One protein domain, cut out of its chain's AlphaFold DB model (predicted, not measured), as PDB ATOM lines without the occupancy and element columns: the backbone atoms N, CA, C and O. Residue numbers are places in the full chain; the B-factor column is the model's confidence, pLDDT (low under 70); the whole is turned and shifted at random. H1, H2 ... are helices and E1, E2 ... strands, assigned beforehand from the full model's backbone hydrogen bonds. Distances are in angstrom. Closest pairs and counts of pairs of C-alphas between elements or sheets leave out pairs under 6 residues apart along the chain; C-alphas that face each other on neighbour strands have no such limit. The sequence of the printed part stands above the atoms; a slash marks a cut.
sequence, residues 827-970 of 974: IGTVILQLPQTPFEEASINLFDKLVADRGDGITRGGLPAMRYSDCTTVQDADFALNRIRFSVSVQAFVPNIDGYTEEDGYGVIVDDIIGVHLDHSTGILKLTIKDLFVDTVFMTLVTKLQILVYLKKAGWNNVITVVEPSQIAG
ATOM      1  N   ILE A 827     -31.782 -25.878 -32.417       85.38
ATOM      2  CA  ILE A 827     -32.590 -24.669 -32.239       85.38
ATOM      3  C   ILE A 827     -32.812 -24.019 -33.609       85.38
ATOM      4  O   ILE A 827     -31.950 -23.299 -34.106       85.38
ATOM      5  N   GLY A 828     -33.982 -24.239 -34.202       87.19
ATOM      6  CA  GLY A 828     -34.469 -23.441 -35.324       87.19
ATOM      7  C   GLY A 828     -34.889 -22.048 -34.848       87.19
ATOM      8  O   GLY A 828     -35.368 -21.887 -33.725       87.19
ATOM      9  N   THR A 829     -34.725 -21.028 -35.688       92.38
ATOM     10  CA  THR A 829     -35.136 -19.654 -35.358       92.38
ATOM     11  C   THR A 829     -36.112 -19.127 -36.401       92.38
ATOM     12  O   THR A 829     -35.817 -19.145 -37.592       92.38
ATOM     13  N   VAL A 830     -37.254 -18.612 -35.947       92.06
ATOM     14  CA  VAL A 830     -38.223 -17.889 -36.777       92.06
ATOM     15  C   VAL A 830     -38.371 -16.471 -36.242       92.06
ATOM     16  O   VAL A 830     -38.565 -16.276 -35.046       92.06
ATOM     17  N   ILE A 831     -38.284 -15.468 -37.108       92.62
ATOM     18  CA  ILE A 831     -38.423 -14.055 -36.757       92.62
ATOM     19  C   ILE A 831     -39.698 -13.531 -37.406       92.62
ATOM     20  O   ILE A 831     -39.792 -13.479 -38.627       92.62
ATOM     21  N   LEU A 832     -40.671 -13.120 -36.598       91.81
ATOM     22  CA  LEU A 832     -41.879 -12.445 -37.066       91.81
ATOM     23  C   LEU A 832     -41.673 -10.929 -36.985       91.81
ATOM     24  O   LEU A 832     -41.447 -10.402 -35.895       91.81
ATOM     25  N   GLN A 833     -41.762 -10.225 -38.110       89.81
ATOM     26  CA  GLN A 833     -41.728  -8.762 -38.150       89.81
ATOM     27  C   GLN A 833     -43.144  -8.198 -38.042       89.81
ATOM     28  O   GLN A 833     -43.958  -8.385 -38.942       89.81
ATOM     29  N   LEU A 834     -43.467  -7.531 -36.935       87.19
ATOM     30  CA  LEU A 834     -44.847  -7.134 -36.653       87.19
ATOM     31  C   LEU A 834     -45.278  -5.922 -37.509       87.19
ATOM     32  O   LEU A 834     -44.516  -4.964 -37.626       87.19
ATOM     33  N   PRO A 835     -46.492  -5.922 -38.095       85.38
ATOM     34  CA  PRO A 835     -47.024  -4.760 -38.803       85.38
ATOM     35  C   PRO A 835     -47.462  -3.642 -37.851       85.38
ATOM     36  O   PRO A 835     -47.736  -3.865 -36.675       85.38
ATOM     37  N   GLN A 836     -47.605  -2.436 -38.409       80.94
ATOM     38  CA  GLN A 836     -48.105  -1.251 -37.702       80.94
ATOM     39  C   GLN A 836     -49.571  -1.405 -37.255       80.94
ATOM     40  O   GLN A 836     -50.018  -0.771 -36.303       80.94
ATOM     41  N   THR A 837     -50.345  -2.231 -37.964       82.19
ATOM     42  CA  THR A 837     -51.767  -2.436 -37.681       82.19
ATOM     43  C   THR A 837     -51.947  -3.161 -36.340       82.19
ATOM     44  O   THR A 837     -51.391  -4.248 -36.174       82.19
ATOM     45  N   PRO A 838     -52.737  -2.616 -35.396       78.62
ATOM     46  CA  PRO A 838     -52.941  -3.238 -34.093       78.62
ATOM     47  C   PRO A 838     -53.690  -4.571 -34.203       78.62
ATOM     48  O   PRO A 838     -54.560  -4.749 -35.060       78.62
ATOM     49  N   PHE A 839     -53.384  -5.483 -33.280       78.62
ATOM     50  CA  PHE A 839     -54.054  -6.774 -33.140       78.62
ATOM     51  C   PHE A 839     -54.718  -6.870 -31.767       78.62
ATOM     52  O   PHE A 839     -54.039  -6.832 -30.737       78.62
ATOM     53  N   GLU A 840     -56.037  -7.047 -31.745       80.00
ATOM     54  CA  GLU A 840     -56.772  -7.378 -30.524       80.00
ATOM     55  C   GLU A 840     -56.898  -8.905 -30.424       80.00
ATOM     56  O   GLU A 840     -57.641  -9.517 -31.183       80.00
ATOM     57  N   GLU A 841     -56.128  -9.519 -29.517       82.06
ATOM     58  CA  GLU A 841     -56.175 -10.961 -29.201       82.06
ATOM     59  C   GLU A 841     -55.952 -11.935 -30.382       82.06
ATOM     60  O   GLU A 841     -56.495 -13.040 -30.395       82.06
ATOM     61  N   ALA A 842     -55.105 -11.586 -31.354       88.38
ATOM     62  CA  ALA A 842     -54.804 -12.478 -32.474       88.38
ATOM     63  C   ALA A 842     -54.029 -13.731 -32.026       88.38
ATOM     64  O   ALA A 842     -53.238 -13.698 -31.082       88.38
ATOM     65  N   SER A 843     -54.226 -14.852 -32.722       91.25
ATOM     66  CA  SER A 843     -53.542 -16.113 -32.425       91.25
ATOM     67  C   SER A 843     -52.813 -16.679 -33.642       91.25
ATOM     68  O   SER A 843     -53.236 -16.485 -34.773       91.25
ATOM     69  N   ILE A 844     -51.705 -17.384 -33.424       93.19
ATOM     70  CA  ILE A 844     -50.938 -18.095 -34.452       93.19
ATOM     71  C   ILE A 844     -50.650 -19.505 -33.943       93.19
ATOM     72  O   ILE A 844     -50.212 -19.674 -32.807       93.19
ATOM     73  N   ASN A 845     -50.864 -20.529 -34.767       93.56
ATOM     74  CA  ASN A 845     -50.394 -21.878 -34.456       93.56
ATOM     75  C   ASN A 845     -48.959 -22.035 -34.970       93.56
ATOM     76  O   ASN A 845     -48.749 -22.239 -36.163       93.56
ATOM     77  N   LEU A 846     -47.975 -21.928 -34.072       93.50
ATOM     78  CA  LEU A 846     -46.557 -21.965 -34.437       93.50
ATOM     79  C   LEU A 846     -46.164 -23.283 -35.088       93.50
ATOM     80  O   LEU A 846     -45.384 -23.295 -36.033       93.50
ATOM     81  N   PHE A 847     -46.718 -24.385 -34.596       93.56
ATOM     82  CA  PHE A 847     -46.380 -25.704 -35.095       93.56
ATOM     83  C   PHE A 847     -46.891 -25.902 -36.522       93.56
ATOM     84  O   PHE A 847     -46.097 -26.137 -37.424       93.56
ATOM     85  N   ASP A 848     -48.187 -25.701 -36.745       90.81
ATOM     86  CA  ASP A 848     -48.836 -25.918 -38.046       90.81
ATOM     87  C   ASP A 848     -48.365 -24.932 -39.131       90.81
ATOM     88  O   ASP A 848     -48.225 -25.272 -40.307       90.81
ATOM     89  N   LYS A 849     -48.128 -23.675 -38.739       92.88
ATOM     90  CA  LYS A 849     -47.852 -22.591 -39.687       92.88
ATOM     91  C   LYS A 849     -46.373 -22.382 -39.974       92.88
ATOM     92  O   LYS A 849     -46.062 -21.868 -41.046       92.88
ATOM     93  N   LEU A 850     -45.474 -22.764 -39.066       93.06
ATOM     94  CA  LEU A 850     -44.049 -22.425 -39.177       93.06
ATOM     95  C   LEU A 850     -43.110 -23.633 -39.113       93.06
ATOM     96  O   LEU A 850     -41.930 -23.464 -39.400       93.06
ATOM     97  N   VAL A 851     -43.587 -24.820 -38.722       92.94
ATOM     98  CA  VAL A 851     -42.695 -25.958 -38.442       92.94
ATOM     99  C   VAL A 851     -43.111 -27.234 -39.166       92.94
ATOM    100  O   VAL A 851     -42.278 -27.823 -39.847       92.94
ATOM    101  N   ALA A 852     -44.360 -27.671 -39.006       93.38
ATOM    102  CA  ALA A 852     -44.840 -28.958 -39.492       93.38
ATOM    103  C   ALA A 852     -45.126 -28.947 -40.994       93.38
ATOM    104  O   ALA A 852     -45.713 -28.004 -41.522       93.38
ATOM    105  N   ASP A 853     -44.724 -30.023 -41.654       92.56
ATOM    106  CA  ASP A 853     -44.950 -30.280 -43.068       92.56
ATOM    107  C   ASP A 853     -46.378 -30.768 -43.330       92.56
ATOM    108  O   ASP A 853     -46.911 -31.611 -42.605       92.56
ATOM    109  N   ARG A 854     -46.991 -30.267 -44.406       88.69
ATOM    110  CA  ARG A 854     -48.287 -30.750 -44.913       88.69
ATOM    111  C   ARG A 854     -48.167 -31.946 -45.869       88.69
ATOM    112  O   ARG A 854     -49.191 -32.423 -46.355       88.69
ATOM    113  N   GLY A 855     -46.947 -32.414 -46.131       82.19
ATOM    114  CA  GLY A 855     -46.618 -33.574 -46.962       82.19
ATOM    115  C   GLY A 855     -45.877 -33.245 -48.263       82.19
ATOM    116  O   GLY A 855     -45.706 -34.136 -49.088       82.19
ATOM    117  N   ASP A 856     -45.463 -31.993 -48.467       77.81
ATOM    118  CA  ASP A 856     -44.778 -31.507 -49.675       77.81
ATOM    119  C   ASP A 856     -43.513 -30.682 -49.365       77.81
ATOM    120  O   ASP A 856     -42.961 -30.015 -50.241       77.81
ATOM    121  N   GLY A 857     -43.041 -30.725 -48.116       81.31
ATOM    122  CA  GLY A 857     -41.911 -29.941 -47.626       81.31
ATOM    123  C   GLY A 857     -42.262 -28.504 -47.241       81.31
ATOM    124  O   GLY A 857     -41.355 -27.734 -46.912       81.31
ATOM    125  N   ILE A 858     -43.546 -28.131 -47.264       86.56
ATOM    126  CA  ILE A 858     -44.040 -26.783 -46.968       86.56
ATOM    127  C   ILE A 858     -45.019 -26.843 -45.785       86.56
ATOM    128  O   ILE A 858     -45.808 -27.771 -45.619       86.56
ATOM    129  N   THR A 859     -44.991 -25.824 -44.933       92.25
ATOM    130  CA  THR A 859     -45.927 -25.661 -43.822       92.25
ATOM    131  C   THR A 859     -47.305 -25.224 -44.306       92.25
ATOM    132  O   THR A 859     -47.490 -24.706 -45.412       92.25
ATOM    133  N   ARG A 860     -48.312 -25.292 -43.431       88.88
ATOM    134  CA  ARG A 860     -49.637 -24.719 -43.737       88.88
ATOM    135  C   ARG A 860     -49.658 -23.187 -43.744       88.88
ATOM    136  O   ARG A 860     -50.720 -22.595 -43.961       88.88
ATOM    137  N   GLY A 861     -48.524 -22.552 -43.452       86.75
ATOM    138  CA  GLY A 861     -48.277 -21.122 -43.630       86.75
ATOM    139  C   GLY A 861     -47.632 -20.774 -44.975       86.75
ATOM    140  O   GLY A 861     -47.434 -19.594 -45.239       86.75
ATOM    141  N   GLY A 862     -47.320 -21.765 -45.820       86.62
ATOM    142  CA  GLY A 862     -46.644 -21.549 -47.104       86.62
ATOM    143  C   GLY A 862     -45.133 -21.320 -46.984       86.62
ATOM    144  O   GLY A 862     -44.525 -20.822 -47.924       86.62
ATOM    145  N   LEU A 863     -44.535 -21.655 -45.837       89.06
ATOM    146  CA  LEU A 863     -43.098 -21.529 -45.577       89.06
ATOM    147  C   LEU A 863     -42.426 -22.906 -45.676       89.06
ATOM    148  O   LEU A 863     -43.112 -23.906 -45.493       89.06
ATOM    149  N   PRO A 864     -41.110 -23.007 -45.917       88.94
ATOM    150  CA  PRO A 864     -40.408 -24.286 -45.831       88.94
ATOM    151  C   PRO A 864     -40.602 -24.942 -44.457       88.94
ATOM    152  O   PRO A 864     -40.447 -24.286 -43.425       88.94
ATOM    153  N   ALA A 865     -40.959 -26.228 -44.438       92.12
ATOM    154  CA  ALA A 865     -41.091 -26.987 -43.199       92.12
ATOM    155  C   ALA A 865     -39.719 -27.246 -42.565       92.12
ATOM    156  O   ALA A 865     -38.718 -27.422 -43.267       92.12
ATOM    157  N   MET A 866     -39.674 -27.306 -41.233       92.12
ATOM    158  CA  MET A 866     -38.434 -27.614 -40.526       92.12
ATOM    159  C   MET A 866     -38.045 -29.081 -40.726       92.12
ATOM    160  O   MET A 866     -38.903 -29.958 -40.860       92.12
ATOM    161  N   ARG A 867     -36.741 -29.359 -40.736       88.25
ATOM    162  CA  ARG A 867     -36.167 -30.683 -41.006       88.25
ATOM    163  C   ARG A 867     -35.342 -31.189 -39.832       88.25
ATOM    164  O   ARG A 867     -34.733 -30.414 -39.100       88.25
ATOM    165  N   TYR A 868     -35.306 -32.504 -39.669       84.12
ATOM    166  CA  TYR A 868     -34.383 -33.196 -38.773       84.12
ATOM    167  C   TYR A 868     -33.068 -33.529 -39.488       84.12
ATOM    168  O   TYR A 868     -32.943 -33.350 -40.697       84.12
ATOM    169  N   SER A 869     -32.095 -34.065 -38.750       72.94
ATOM    170  CA  SER A 869     -30.777 -34.487 -39.263       72.94
ATOM    171  C   SER A 869     -30.773 -35.548 -40.341       72.94
ATOM    172  O   SER A 869     -29.875 -35.581 -41.172       72.94
ATOM    173  N   ASP A 870     -31.792 -36.394 -40.347       73.38
ATOM    174  CA  ASP A 870     -32.019 -37.417 -41.365       73.38
ATOM    175  C   ASP A 870     -32.730 -36.849 -42.608       73.38
ATOM    176  O   ASP A 870     -33.240 -37.610 -43.424       73.38
ATOM    177  N   CYS A 871     -32.793 -35.519 -42.738       73.25
ATOM    178  CA  CYS A 871     -33.487 -34.771 -43.789       73.25
ATOM    179  C   CYS A 871     -35.007 -34.984 -43.838       73.25
ATOM    180  O   CYS A 871     -35.678 -34.404 -44.693       73.25
ATOM    181  N   THR A 872     -35.582 -35.748 -42.901       84.38
ATOM    182  CA  THR A 872     -37.036 -35.882 -42.799       84.38
ATOM    183  C   THR A 872     -37.643 -34.596 -42.252       84.38
ATOM    184  O   THR A 872     -37.102 -33.960 -41.343       84.38
ATOM    185  N   THR A 873     -38.771 -34.186 -42.820       89.94
ATOM    186  CA  THR A 873     -39.504 -33.010 -42.363       89.94
ATOM    187  C   THR A 873     -40.260 -33.314 -41.076       89.94
ATOM    188  O   THR A 873     -40.683 -34.449 -40.826       89.94
ATOM    189  N   VAL A 874     -40.444 -32.289 -40.250       91.06
ATOM    190  CA  VAL A 874     -41.286 -32.367 -39.060       91.06
ATOM    191  C   VAL A 874     -42.710 -32.750 -39.458       91.06
ATOM    192  O   VAL A 874     -43.337 -32.064 -40.259       91.06
ATOM    193  N   GLN A 875     -43.248 -33.798 -38.840       93.50
ATOM    194  CA  GLN A 875     -44.597 -34.296 -39.111       93.50
ATOM    195  C   GLN A 875     -45.585 -33.866 -38.025       93.50
ATOM    196  O   GLN A 875     -45.200 -33.720 -36.866       93.50
ATOM    197  N   ASP A 876     -46.880 -33.788 -38.350       87.88
ATOM    198  CA  ASP A 876     -47.956 -33.384 -37.422       87.88
ATOM    199  C   ASP A 876     -47.932 -34.136 -36.068       87.88
ATOM    200  O   ASP A 876     -48.227 -33.575 -35.009       87.88
ATOM    201  N   ALA A 877     -47.539 -35.415 -36.068       89.38
ATOM    202  CA  ALA A 877     -47.469 -36.237 -34.858       89.38
ATOM    203  C   ALA A 877     -46.312 -35.861 -33.908       89.38
ATOM    204  O   ALA A 877     -46.346 -36.206 -32.723       89.38
ATOM    205  N   ASP A 878     -45.284 -35.161 -34.389       89.31
ATOM    206  CA  ASP A 878     -44.043 -34.932 -33.644       89.31
ATOM    207  C   ASP A 878     -44.206 -33.978 -32.457       89.31
ATOM    208  O   ASP A 878     -43.508 -34.114 -31.442       89.31
ATOM    209  N   PHE A 879     -45.169 -33.058 -32.534       90.81
ATOM    210  CA  PHE A 879     -45.490 -32.165 -31.425       90.81
ATOM    211  C   PHE A 879     -46.069 -32.933 -30.228       90.81
ATOM    212  O   PHE A 879     -45.609 -32.757 -29.096       90.81
ATOM    213  N   ALA A 880     -46.992 -33.869 -30.483       86.38
ATOM    214  CA  ALA A 880     -47.569 -34.747 -29.461       86.38
ATOM    215  C   ALA A 880     -46.532 -35.716 -28.860       86.38
ATOM    216  O   ALA A 880     -46.626 -36.093 -27.692       86.38
ATOM    217  N   LEU A 881     -45.506 -36.079 -29.637       89.31
ATOM    218  CA  LEU A 881     -44.378 -36.900 -29.187       89.31
ATOM    219  C   LEU A 881     -43.307 -36.107 -28.416       89.31
ATOM    220  O   LEU A 881     -42.281 -36.677 -28.041       89.31
ATOM    221  N   ASN A 882     -43.528 -34.813 -28.157       86.38
ATOM    222  CA  ASN A 882     -42.586 -33.922 -27.474       86.38
ATOM    223  C   ASN A 882     -41.211 -33.859 -28.152       86.38
ATOM    224  O   ASN A 882     -40.188 -33.696 -27.484       86.38
ATOM    225  N   ARG A 883     -41.180 -34.002 -29.480       87.31
ATOM    226  CA  ARG A 883     -39.961 -33.795 -30.268       87.31
ATOM    227  C   ARG A 883     -39.711 -32.320 -30.547       87.31
ATOM    228  O   ARG A 883     -38.613 -31.976 -30.963       87.31
ATOM    229  N   ILE A 884     -40.720 -31.475 -30.315       90.25
ATOM    230  CA  ILE A 884     -40.698 -30.051 -30.638       90.25
ATOM    231  C   ILE A 884     -41.191 -29.224 -29.461       90.25
ATOM    232  O   ILE A 884     -42.197 -29.554 -28.818       90.25
ATOM    233  N   ARG A 885     -40.473 -28.135 -29.179       90.75
ATOM    234  CA  ARG A 885     -40.847 -27.117 -28.193       90.75
ATOM    235  C   ARG A 885     -40.569 -25.722 -28.726       90.75
ATOM    236  O   ARG A 885     -39.734 -25.540 -29.594       90.75
ATOM    237  N   PHE A 886     -41.257 -24.743 -28.157       91.38
ATOM    238  CA  PHE A 886     -41.162 -23.348 -28.563       91.38
ATOM    239  C   PHE A 886     -40.723 -22.480 -27.388       91.38
ATOM    240  O   PHE A 886     -41.148 -22.711 -26.253       91.38
ATOM    241  N   SER A 887     -39.926 -21.461 -27.678       90.06
ATOM    242  CA  SER A 887     -39.700 -20.304 -26.816       90.06
ATOM    243  C   SER A 887     -39.889 -19.046 -27.641       90.06
ATOM    244  O   SER A 887     -39.539 -19.013 -28.815       90.06
ATOM    245  N   VAL A 888     -40.447 -18.008 -27.032       87.94
ATOM    246  CA  VAL A 888     -40.742 -16.748 -27.707       87.94
ATOM    247  C   VAL A 888     -40.094 -15.615 -26.931       87.94
ATOM    248  O   VAL A 888     -40.172 -15.567 -25.706       87.94
ATOM    249  N   SER A 889     -39.462 -14.705 -27.658       87.06
ATOM    250  CA  SER A 889     -38.870 -13.478 -27.139       87.06
ATOM    251  C   SER A 889     -39.303 -12.299 -28.003       87.06
ATOM    252  O   SER A 889     -39.523 -12.447 -29.205       87.06
ATOM    253  N   VAL A 890     -39.470 -11.136 -27.380       82.94
ATOM    254  CA  VAL A 890     -39.892  -9.906 -28.054       82.94
ATOM    255  C   VAL A 890     -38.732  -8.929 -28.041       82.94
ATOM    256  O   VAL A 890     -38.122  -8.702 -26.998       82.94
ATOM    257  N   GLN A 891     -38.458  -8.338 -29.196       78.38
ATOM    258  CA  GLN A 891     -37.496  -7.268 -29.363       78.38
ATOM    259  C   GLN A 891     -38.215  -6.063 -29.971       78.38
ATOM    260  O   GLN A 891     -38.545  -6.054 -31.158       78.38
ATOM    261  N   ALA A 892     -38.490  -5.061 -29.139       72.06
ATOM    262  CA  ALA A 892     -39.105  -3.811 -29.570       72.06
ATOM    263  C   ALA A 892     -38.036  -2.817 -30.028       72.06
ATOM    264  O   ALA A 892     -37.011  -2.650 -29.365       72.06
ATOM    265  N   PHE A 893     -38.290  -2.163 -31.160       67.31
ATOM    266  CA  PHE A 893     -37.448  -1.103 -31.699       67.31
ATOM    267  C   PHE A 893     -38.317   0.133 -31.911       67.31
ATOM    268  O   PHE A 893     -39.311   0.068 -32.626       67.31
ATOM    269  N   VAL A 894     -37.942   1.252 -31.288       63.03
ATOM    270  CA  VAL A 894     -38.655   2.527 -31.429       63.03
ATOM    271  C   VAL A 894     -37.651   3.588 -31.879       63.03
ATOM    272  O   VAL A 894     -36.660   3.801 -31.176       63.03
ATOM    273  N   PRO A 895     -37.869   4.265 -33.023       56.12
ATOM    274  CA  PRO A 895     -36.952   5.296 -33.514       56.12
ATOM    275  C   PRO A 895     -36.895   6.540 -32.617       56.12
ATOM    276  O   PRO A 895     -35.949   7.316 -32.710       56.12
ATOM    277  N   ASN A 896     -37.907   6.749 -31.768       59.16
ATOM    278  CA  ASN A 896     -38.094   7.980 -31.013       59.16
ATOM    279  C   ASN A 896     -38.314   7.706 -29.512       59.16
ATOM    280  O   ASN A 896     -39.437   7.506 -29.059       59.16
ATOM    281  N   ILE A 897     -37.221   7.673 -28.743       54.38
ATOM    282  CA  ILE A 897     -37.248   7.486 -27.280       54.38
ATOM    283  C   ILE A 897     -37.480   8.817 -26.539       54.38
ATOM    284  O   ILE A 897     -37.858   8.806 -25.368       54.38
ATOM    285  N   ASP A 898     -37.262   9.968 -27.186       53.84
ATOM    286  CA  ASP A 898     -37.325  11.271 -26.511       53.84
ATOM    287  C   ASP A 898     -38.710  11.939 -26.550       53.84
ATOM    288  O   ASP A 898     -38.967  12.845 -25.755       53.84
ATOM    289  N   GLY A 899     -39.629  11.440 -27.386       53.88
ATOM    290  CA  GLY A 899     -41.031  11.858 -27.410       53.88
ATOM    291  C   GLY A 899     -41.290  13.207 -28.091       53.88
ATOM    292  O   GLY A 899     -42.403  13.730 -27.973       53.88
ATOM    293  N   TYR A 900     -40.313  13.772 -28.811       54.12
ATOM    294  CA  TYR A 900     -40.470  15.058 -29.495       54.12
ATOM    295  C   TYR A 900     -40.612  14.897 -31.015       54.12
ATOM    296  O   TYR A 900     -39.874  14.163 -31.668       54.12
ATOM    297  N   THR A 901     -41.562  15.630 -31.596       54.75
ATOM    298  CA  THR A 901     -41.558  16.005 -33.016       54.75
ATOM    299  C   THR A 901     -41.507  17.532 -33.107       54.75
ATOM    300  O   THR A 901     -41.998  18.225 -32.212       54.75
ATOM    301  N   GLU A 902     -40.884  18.068 -34.162       54.81
ATOM    302  CA  GLU A 902     -40.588  19.507 -34.297       54.81
ATOM    303  C   GLU A 902     -41.831  20.407 -34.451       54.81
ATOM    304  O   GLU A 902     -41.707  21.622 -34.301       54.81
ATOM    305  N   GLU A 903     -43.024  19.851 -34.705       59.03
ATOM    306  CA  GLU A 903     -44.202  20.650 -35.080       59.03
ATOM    307  C   GLU A 903     -45.252  20.887 -33.976       59.03
ATOM    308  O   GLU A 903     -45.826  21.969 -33.980       59.03
ATOM    309  N   ASP A 904     -45.465  20.001 -32.988       51.44
ATOM    310  CA  ASP A 904     -46.603  20.165 -32.044       51.44
ATOM    311  C   ASP A 904     -46.325  19.854 -30.554       51.44
ATOM    312  O   ASP A 904     -47.228  19.929 -29.719       51.44
ATOM    313  N   GLY A 905     -45.085  19.548 -30.154       55.00
ATOM    314  CA  GLY A 905     -44.717  19.435 -28.728       55.00
ATOM    315  C   GLY A 905     -45.375  18.287 -27.936       55.00
ATOM    316  O   GLY A 905     -45.169  18.198 -26.727       55.00
ATOM    317  N   TYR A 906     -46.111  17.394 -28.601       47.12
ATOM    318  CA  TYR A 906     -46.494  16.063 -28.128       47.12
ATOM    319  C   TYR A 906     -46.392  15.095 -29.316       47.12
ATOM    320  O   TYR A 906     -47.231  15.134 -30.214       47.12
ATOM    321  N   GLY A 907     -45.364  14.242 -29.344       52.09
ATOM    322  CA  GLY A 907     -45.327  13.108 -30.268       52.09
ATOM    323  C   GLY A 907     -46.455  12.117 -29.961       52.09
ATOM    324  O   GLY A 907     -46.978  12.093 -28.843       52.09
ATOM    325  N   VAL A 908     -46.843  11.296 -30.945       52.19
ATOM    326  CA  VAL A 908     -47.712  10.130 -30.714       52.19
ATOM    327  C   VAL A 908     -47.125   9.353 -29.536       52.19
ATOM    328  O   VAL A 908     -45.982   8.908 -29.605       52.19
ATOM    329  N   ILE A 909     -47.875   9.244 -28.438       51.72
ATOM    330  CA  ILE A 909     -47.494   8.381 -27.319       51.72
ATOM    331  C   ILE A 909     -47.614   6.955 -27.852       51.72
ATOM    332  O   ILE A 909     -48.716   6.431 -27.975       51.72
ATOM    333  N   VAL A 910     -46.481   6.374 -28.233       52.78
ATOM    334  CA  VAL A 910     -46.352   4.951 -28.534       52.78
ATOM    335  C   VAL A 910     -46.373   4.238 -27.180       52.78
ATOM    336  O   VAL A 910     -45.366   4.196 -26.476       52.78
ATOM    337  N   ASP A 911     -47.546   3.769 -26.755       57.03
ATOM    338  CA  ASP A 911     -47.678   2.869 -25.607       57.03
ATOM    339  C   ASP A 911     -47.533   1.445 -26.159       57.03
ATOM    340  O   ASP A 911     -48.525   0.804 -26.499       57.03
ATOM    341  N   ASP A 912     -46.284   0.994 -26.354       58.62
ATOM    342  CA  ASP A 912     -45.942  -0.333 -26.896       58.62
ATOM    343  C   ASP A 912     -46.412  -1.448 -25.945       58.62
ATOM    344  O   ASP A 912     -45.637  -2.111 -25.246       58.62
ATOM    345  N   ILE A 913     -47.721  -1.682 -25.900       65.50
ATOM    346  CA  ILE A 913     -48.314  -2.766 -25.138       65.50
ATOM    347  C   ILE A 913     -48.320  -3.987 -26.046       65.50
ATOM    348  O   ILE A 913     -49.258  -4.234 -26.806       65.50
ATOM    349  N   ILE A 914     -47.245  -4.765 -25.938       75.38
ATOM    350  CA  ILE A 914     -47.138  -6.086 -26.550       75.38
ATOM    351  C   ILE A 914     -47.420  -7.139 -25.475       75.38
ATOM    352  O   ILE A 914     -46.591  -7.431 -24.612       75.38
ATOM    353  N   GLY A 915     -48.607  -7.734 -25.536       78.81
ATOM    354  CA  GLY A 915     -48.964  -8.930 -24.787       78.81
ATOM    355  C   GLY A 915     -48.645 -10.179 -25.603       78.81
ATOM    356  O   GLY A 915     -49.228 -10.380 -26.666       78.81
ATOM    357  N   VAL A 916     -47.758 -11.037 -25.099       85.62
ATOM    358  CA  VAL A 916     -47.458 -12.341 -25.708       85.62
ATOM    359  C   VAL A 916     -47.765 -13.452 -24.716       85.62
ATOM    360  O   VAL A 916     -47.287 -13.436 -23.584       85.62
ATOM    361  N   HIS A 917     -48.543 -14.440 -25.148       90.56
ATOM    362  CA  HIS A 917     -48.834 -15.633 -24.364       90.56
ATOM    363  C   HIS A 917     -48.734 -16.883 -25.242       90.56
ATOM    364  O   HIS A 917     -49.532 -17.068 -26.158       90.56
ATOM    365  N   LEU A 918     -47.789 -17.770 -24.936       91.50
ATOM    366  CA  LEU A 918     -47.614 -19.045 -25.626       91.50
ATOM    367  C   LEU A 918     -48.264 -20.183 -24.831       91.50
ATOM    368  O   LEU A 918     -47.864 -20.474 -23.704       91.50
ATOM    369  N   ASP A 919     -49.219 -20.878 -25.442       90.69
ATOM    370  CA  ASP A 919     -49.685 -22.169 -24.945       90.69
ATOM    371  C   ASP A 919     -48.757 -23.285 -25.448       90.69
ATOM    372  O   ASP A 919     -48.855 -23.758 -26.581       90.69
ATOM    373  N   HIS A 920     -47.850 -23.732 -24.580       84.81
ATOM    374  CA  HIS A 920     -46.885 -24.787 -24.894       84.81
ATOM    375  C   HIS A 920     -47.521 -26.155 -25.189       84.81
ATOM    376  O   HIS A 920     -46.840 -27.014 -25.748       84.81
ATOM    377  N   SER A 921     -48.782 -26.382 -24.802       84.00
ATOM    378  CA  SER A 921     -49.474 -27.658 -25.024       84.00
ATOM    379  C   SER A 921     -50.104 -27.765 -26.410       84.00
ATOM    380  O   SER A 921     -50.266 -28.873 -26.916       84.00
ATOM    381  N   THR A 922     -50.418 -26.627 -27.032       87.44
ATOM    382  CA  THR A 922     -51.040 -26.540 -28.362       87.44
ATOM    383  C   THR A 922     -50.130 -25.893 -29.407       87.44
ATOM    384  O   THR A 922     -50.398 -26.009 -30.599       87.44
ATOM    385  N   GLY A 923     -49.057 -25.218 -28.982       88.31
ATOM    386  CA  GLY A 923     -48.187 -24.434 -29.861       88.31
ATOM    387  C   GLY A 923     -48.826 -23.117 -30.309       88.31
ATOM    388  O   GLY A 923     -48.313 -22.475 -31.223       88.31
ATOM    389  N   ILE A 924     -49.944 -22.714 -29.692       93.19
ATOM    390  CA  ILE A 924     -50.674 -21.500 -30.058       93.19
ATOM    391  C   ILE A 924     -50.068 -20.296 -29.335       93.19
ATOM    392  O   ILE A 924     -50.063 -20.214 -28.106       93.19
ATOM    393  N   LEU A 925     -49.593 -19.335 -30.117       92.56
ATOM    394  CA  LEU A 925     -49.121 -18.036 -29.673       92.56
ATOM    395  C   LEU A 925     -50.263 -17.024 -29.755       92.56
ATOM    396  O   LEU A 925     -50.783 -16.779 -30.837       92.56
ATOM    397  N   LYS A 926     -50.642 -16.426 -28.628       90.50
ATOM    398  CA  LYS A 926     -51.589 -15.310 -28.563       90.50
ATOM    399  C   LYS A 926     -50.835 -13.993 -28.462       90.50
ATOM    400  O   LYS A 926     -49.903 -13.875 -27.664       90.50
ATOM    401  N   LEU A 927     -51.261 -13.026 -29.261       88.69
ATOM    402  CA  LEU A 927     -50.642 -11.724 -29.441       88.69
ATOM    403  C   LEU A 927     -51.692 -10.635 -29.220       88.69
ATOM    404  O   LEU A 927     -52.781 -10.668 -29.786       88.69
ATOM    405  N   THR A 928     -51.370  -9.658 -28.385       84.94
ATOM    406  CA  THR A 928     -52.110  -8.399 -28.270       84.94
ATOM    407  C   THR A 928     -51.119  -7.285 -28.501       84.94
ATOM    408  O   THR A 928     -50.108  -7.220 -27.811       84.94
ATOM    409  N   ILE A 929     -51.375  -6.460 -29.503       81.75
ATOM    410  CA  ILE A 929     -50.421  -5.468 -29.976       81.75
ATOM    411  C   ILE A 929     -51.173  -4.157 -30.155       81.75
ATOM    412  O   ILE A 929     -52.149  -4.106 -30.908       81.75
ATOM    413  N   LYS A 930     -50.711  -3.110 -29.471       77.06
ATOM    414  CA  LYS A 930     -51.208  -1.742 -29.622       77.06
ATOM    415  C   LYS A 930     -50.058  -0.802 -29.958       77.06
ATOM    416  O   LYS A 930     -48.947  -1.006 -29.484       77.06
ATOM    417  N   ASP A 931     -50.369   0.178 -30.799       65.62
ATOM    418  CA  ASP A 931     -49.547   1.358 -31.064       65.62
ATOM    419  C   ASP A 931     -48.123   1.103 -31.604       65.62
ATOM    420  O   ASP A 931     -47.239   1.913 -31.367       65.62
ATOM    421  N   LEU A 932     -47.895   0.044 -32.401       73.25
ATOM    422  CA  LEU A 932     -46.591  -0.192 -33.049       73.25
ATOM    423  C   LEU A 932     -46.283   0.815 -34.164       73.25
ATOM    424  O   LEU A 932     -47.170   1.255 -34.896       73.25
ATOM    425  N   PHE A 933     -44.992   1.080 -34.370       72.75
ATOM    426  CA  PHE A 933     -44.463   1.821 -35.515       72.75
ATOM    427  C   PHE A 933     -43.668   0.900 -36.457       72.75
ATOM    428  O   PHE A 933     -42.932   0.026 -36.006       72.75
ATOM    429  N   VAL A 934     -43.801   1.111 -37.770       72.00
ATOM    430  CA  VAL A 934     -43.013   0.423 -38.807       72.00
ATOM    431  C   VAL A 934     -42.407   1.484 -39.716       72.00
ATOM    432  O   VAL A 934     -43.134   2.211 -40.391       72.00
ATOM    433  N   ASP A 935     -41.077   1.566 -39.743       69.56
ATOM    434  CA  ASP A 935     -40.366   2.424 -40.688       69.56
ATOM    435  C   ASP A 935     -40.252   1.708 -42.040       69.56
ATOM    436  O   ASP A 935     -39.591   0.676 -42.158       69.56
ATOM    437  N   THR A 936     -40.896   2.250 -43.076       71.56
ATOM    438  CA  THR A 936     -40.876   1.650 -44.417       71.56
ATOM    439  C   THR A 936     -39.523   1.772 -45.128       71.56
ATOM    440  O   THR A 936     -39.306   1.091 -46.126       71.56
ATOM    441  N   VAL A 937     -38.628   2.643 -44.651       70.12
ATOM    442  CA  VAL A 937     -37.284   2.877 -45.204       70.12
ATOM    443  C   VAL A 937     -36.229   2.092 -44.418       70.12
ATOM    444  O   VAL A 937     -35.329   1.507 -45.020       70.12
ATOM    445  N   PHE A 938     -36.354   2.019 -43.091       70.81
ATOM    446  CA  PHE A 938     -35.420   1.307 -42.212       70.81
ATOM    447  C   PHE A 938     -36.070   0.091 -41.534       70.81
ATOM    448  O   PHE A 938     -36.405   0.124 -40.352       70.81
ATOM    449  N   MET A 939     -36.141  -1.040 -42.247       67.38
ATOM    450  CA  MET A 939     -36.670  -2.323 -41.724       67.38
ATOM    451  C   MET A 939     -35.903  -2.878 -40.503       67.38
ATOM    452  O   MET A 939     -36.338  -3.815 -39.830       67.38
ATOM    453  N   THR A 940     -34.746  -2.302 -40.177       70.56
ATOM    454  CA  THR A 940     -34.014  -2.577 -38.935       70.56
ATOM    455  C   THR A 940     -34.719  -2.035 -37.688       70.56
ATOM    456  O   THR A 940     -34.453  -2.545 -36.604       70.56
ATOM    457  N   LEU A 941     -35.626  -1.061 -37.829       72.06
ATOM    458  CA  LEU A 941     -36.372  -0.414 -36.741       72.06
ATOM    459  C   LEU A 941     -37.785  -0.987 -36.541       72.06
ATOM    460  O   LEU A 941     -38.622  -0.355 -35.907       72.06
ATOM    461  N   VAL A 942     -38.061  -2.178 -37.076       79.69
ATOM    462  CA  VAL A 942     -39.345  -2.869 -36.903       79.69
ATOM    463  C   VAL A 942     -39.285  -3.774 -35.681       79.69
ATOM    464  O   VAL A 942     -38.342  -4.553 -35.528       79.69
ATOM    465  N   THR A 943     -40.308  -3.710 -34.829       83.94
ATOM    466  CA  THR A 943     -40.474  -4.635 -33.702       83.94
ATOM    467  C   THR A 943     -40.557  -6.080 -34.196       83.94
ATOM    468  O   THR A 943     -41.365  -6.430 -35.059       83.94
ATOM    469  N   LYS A 944     -39.721  -6.938 -33.609       87.56
ATOM    470  CA  LYS A 944     -39.563  -8.342 -33.986       87.56
ATOM    471  C   LYS A 944     -39.957  -9.254 -32.839       87.56
ATOM    472  O   LYS A 944     -39.638  -9.006 -31.677       87.56
ATOM    473  N   LEU A 945     -40.609 -10.353 -33.180       89.31
ATOM    474  CA  LEU A 945     -40.858 -11.455 -32.269       89.31
ATOM    475  C   LEU A 945     -40.022 -12.644 -32.739       89.31
ATOM    476  O   LEU A 945     -40.253 -13.206 -33.806       89.31
ATOM    477  N   GLN A 946     -39.016 -12.996 -31.945       92.31
ATOM    478  CA  GLN A 946     -38.117 -14.103 -32.231       92.31
ATOM    479  C   GLN A 946     -38.609 -15.361 -31.521       92.31
ATOM    480  O   GLN A 946     -38.762 -15.401 -30.297       92.31
ATOM    481  N   ILE A 947     -38.831 -16.400 -32.313       93.06
ATOM    482  CA  ILE A 947     -39.327 -17.706 -31.907       93.06
ATOM    483  C   ILE A 947     -38.194 -18.703 -32.073       93.06
ATOM    484  O   ILE A 947     -37.692 -18.918 -33.171       93.06
ATOM    485  N   LEU A 948     -37.810 -19.325 -30.970       93.19
ATOM    486  CA  LEU A 948     -36.876 -20.436 -30.957       93.19
ATOM    487  C   LEU A 948     -37.678 -21.735 -30.978       93.19
ATOM    488  O   LEU A 948     -38.525 -21.967 -30.110       93.19
ATOM    489  N   VAL A 949     -37.412 -22.570 -31.974       92.19
ATOM    490  CA  VAL A 949     -38.006 -23.891 -32.151       92.19
ATOM    491  C   VAL A 949     -36.961 -24.931 -31.790       92.19
ATOM    492  O   VAL A 949     -35.956 -25.096 -32.469       92.19
ATOM    493  N   TYR A 950     -37.200 -25.645 -30.707       90.75
ATOM    494  CA  TYR A 950     -36.323 -26.691 -30.215       90.75
ATOM    495  C   TYR A 950     -36.719 -28.036 -30.826       90.75
ATOM    496  O   TYR A 950     -37.836 -28.495 -30.588       90.75
ATOM    497  N   LEU A 951     -35.816 -28.666 -31.576       88.19
ATOM    498  CA  LEU A 951     -36.012 -29.913 -32.323       88.19
ATOM    499  C   LEU A 951     -35.203 -31.048 -31.690       88.19
ATOM    500  O   LEU A 951     -33.998 -30.918 -31.512       88.19
ATOM    501  N   LYS A 952     -35.829 -32.193 -31.396       83.12
ATOM    502  CA  LYS A 952     -35.181 -33.308 -30.677       83.12
ATOM    503  C   LYS A 952     -34.242 -34.194 -31.531       83.12
ATOM    504  O   LYS A 952     -33.756 -35.224 -31.075       83.12
ATOM    505  N   LYS A 953     -34.020 -33.854 -32.800       75.31
ATOM    506  CA  LYS A 953     -33.086 -34.565 -33.689       75.31
ATOM    507  C   LYS A 953     -32.254 -33.527 -34.447       75.31
ATOM    508  O   LYS A 953     -32.732 -32.999 -35.449       75.31
ATOM    509  N   ALA A 954     -31.058 -33.218 -33.945       62.91
ATOM    510  CA  ALA A 954     -30.260 -32.095 -34.431       62.91
ATOM    511  C   ALA A 954     -29.562 -32.387 -35.757       62.91
ATOM    512  O   ALA A 954     -28.765 -33.322 -35.822       62.91
ATOM    513  N   GLY A 955     -29.868 -31.595 -36.786       63.28
ATOM    514  CA  GLY A 955     -29.356 -31.731 -38.148       63.28
ATOM    515  C   GLY A 955     -28.632 -30.523 -38.714       63.28
ATOM    516  O   GLY A 955     -27.971 -30.678 -39.730       63.28
ATOM    517  N   TRP A 956     -28.764 -29.351 -38.085       68.12
ATOM    518  CA  TRP A 956     -28.303 -28.068 -38.643       68.12
ATOM    519  C   TRP A 956     -28.913 -27.768 -40.023       68.12
ATOM    520  O   TRP A 956     -28.368 -26.994 -40.803       68.12
ATOM    521  N   ASN A 957     -30.068 -28.374 -40.314       73.75
ATOM    522  CA  ASN A 957     -30.743 -28.299 -41.609       73.75
ATOM    523  C   ASN A 957     -31.701 -27.101 -41.701       73.75
ATOM    524  O   ASN A 957     -32.283 -26.853 -42.756       73.75
ATOM    525  N   ASN A 958     -31.920 -26.382 -40.595       81.88
ATOM    526  CA  ASN A 958     -32.902 -25.306 -40.517       81.88
ATOM    527  C   ASN A 958     -32.221 -23.939 -40.594       81.88
ATOM    528  O   ASN A 958     -31.420 -23.574 -39.735       81.88
ATOM    529  N   VAL A 959     -32.596 -23.150 -41.598       84.50
ATOM    530  CA  VAL A 959     -32.182 -21.748 -41.731       84.50
ATOM    531  C   VAL A 959     -33.100 -20.821 -40.930       84.50
ATOM    532  O   VAL A 959     -34.207 -21.196 -40.539       84.50
ATOM    533  N   ILE A 960     -32.643 -19.593 -40.671       89.62
ATOM    534  CA  ILE A 960     -33.468 -18.576 -40.011       89.62
ATOM    535  C   ILE A 960     -34.606 -18.174 -40.953       89.62
ATOM    536  O   ILE A 960     -34.360 -17.614 -42.020       89.62
ATOM    537  N   THR A 961     -35.850 -18.395 -40.534       91.06
ATOM    538  CA  THR A 961     -37.030 -17.992 -41.307       91.06
ATOM    539  C   THR A 961     -37.494 -16.615 -40.855       91.06
ATOM    540  O   THR A 961     -37.884 -16.439 -39.702       91.06
ATOM    541  N   VAL A 962     -37.481 -15.630 -41.751       91.19
ATOM    542  CA  VAL A 962     -38.018 -14.288 -41.485       91.19
ATOM    543  C   VAL A 962     -39.391 -14.169 -42.139       91.19
ATOM    544  O   VAL A 962     -39.529 -14.402 -43.336       91.19
ATOM    545  N   VAL A 963     -40.407 -13.831 -41.347       91.00
ATOM    546  CA  VAL A 963     -41.773 -13.575 -41.813       91.00
ATOM    547  C   VAL A 963     -42.006 -12.073 -41.809       91.00
ATOM    548  O   VAL A 963     -41.986 -11.435 -40.752       91.00
ATOM    549  N   GLU A 964     -42.233 -11.521 -42.995       90.00
ATOM    550  CA  GLU A 964     -42.412 -10.088 -43.208       90.00
ATOM    551  C   GLU A 964     -43.796  -9.601 -42.736       90.00
ATOM    552  O   GLU A 964     -44.755 -10.387 -42.709       90.00
ATOM    553  N   PRO A 965     -43.965  -8.297 -42.431       87.19
ATOM    554  CA  PRO A 965     -45.224  -7.769 -41.897       87.19
ATOM    555  C   PRO A 965     -46.449  -8.055 -42.776       87.19
ATOM    556  O   PRO A 965     -47.547  -8.291 -42.269       87.19
ATOM    557  N   SER A 966     -46.264  -8.079 -44.099       84.50
ATOM    558  CA  SER A 966     -47.310  -8.387 -45.083       84.50
ATOM    559  C   SER A 966     -47.748  -9.857 -45.072       84.50
ATOM    560  O   SER A 966     -48.889 -10.158 -45.420       84.50
ATOM    561  N   GLN A 967     -46.871 -10.772 -44.652       86.94
ATOM    562  CA  GLN A 967     -47.131 -12.212 -44.615       86.94
ATOM    563  C   GLN A 967     -47.825 -12.636 -43.316       86.94
ATOM    564  O   GLN A 967     -48.601 -13.592 -43.318       86.94
ATOM    565  N   ILE A 968     -47.612 -11.900 -42.217       87.50
ATOM    566  CA  ILE A 968     -48.198 -12.210 -40.903       87.50
ATOM    567  C   ILE A 968     -49.727 -12.276 -40.953       87.50
ATOM    568  O   ILE A 968     -50.315 -13.161 -40.331       87.50
ATOM    569  N   ALA A 969     -50.384 -11.403 -41.721       82.56
ATOM    570  CA  ALA A 969     -51.844 -11.382 -41.819       82.56
ATOM    571  C   ALA A 969     -52.437 -12.726 -42.293       82.56
ATOM    572  O   ALA A 969     -53.517 -13.102 -41.848       82.56
ATOM    573  N   GLY A 970     -51.720 -13.471 -43.145       81.56
ATOM    574  CA  GLY A 970     -52.135 -14.800 -43.613       81.56
ATOM    575  C   GLY A 970     -51.865 -15.937 -42.619       81.56
ATOM    576  O   GLY A 970     -52.365 -17.049 -42.801       81.56
TER     577      GLY A 970
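AT A GLANCE: This is residues 827 to 970 of the 974 residues of the protein "Dockerin domain-containing protein" of marine sediment metagenome (UniProt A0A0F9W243). What shape appears first? Two sheets, E3 E6 E1 E7 and E2 E5 E4, stand as a loose V, closest at E3 and E4, with their strands along one long axis and the short helix H1 in the opening near one end. Beyond the other end the long link of residues 892 to 912 makes an arm, of which residues 901 to 906 stick out. What is it made of? The printed part has 144 residues, with three named helices and seven named strands in the order E1 E2 H1 H2 E3 E4 E5 E6 E7 H3, under half of the residues being in them; the class is mixed, helices and strands. The larger sheet is mixed and the smaller antiparallel; the whole is only just compact, close to loose, with a radius of gyration of the C-alphas of 17.2 A and spans of 59 by 27 by 22 A.

HOW THE PARTS SIT: How is the larger, twisted sheet joined? E1, residues 827 to 833, is antiparallel to E6, residues 944 to 951, with N 828 and O 949 2.8 A apart, and parallel to edge strand E7, residues 961 to 963, with N 831 and O 961 2.8 A apart. E6 is antiparallel to edge strand E3, residues 884 to 891, with N 887 and O 948 2.9 A apart. And the smaller sheet? E5, residues 924 to 930, is antiparallel to E2, residues 839 to 845, with N 842 and O 927 2.9 A apart, and forms a hairpin with E4, residues 913 to 919, with N 917 and O 926 2.9 A apart. The closest C-alphas of E3 and E4, Val 888 and Leu 918, are 7.5 A apart, while E1 and E5 are apart. Where are the helices? H1, residues 846 to 850, only grazes both sheets, and its O i to N i+4 pair is within hydrogen-bond range. H2, residues 877 to 880, is close but not clearly touching H1, the closest C-alphas, Phe 847 and Phe 879, being 7.5 A apart. H3, residues 965 to 968, only grazes the larger sheet, and like H2 is too short for such a pair.

IN THESE COORDINATES: Where does the first element begin? E1 begins at C-alpha 827 (-32.590, -24.669, -32.239) and is 19.3 A long. How long are the others? E2 is 15.6 A, E3 23.0 A, E4 19.5 A, E5 19.8 A and E6 21.9 A long. H3 ends at C-alpha 968 (-48.198, -12.210, -40.903).

THE WHOLE: How large is it? The two C-alphas farthest apart, Asp 870 and Asp 904, are 60.1 A apart, and the printed part has no cut. Which links are long, and where is confidence low? H1 to H2, E3 to E4 and E5 to E6 are long links; pLDDT is under 70 at residues 893 to 913, 931, 935, 939 and 954 to 956.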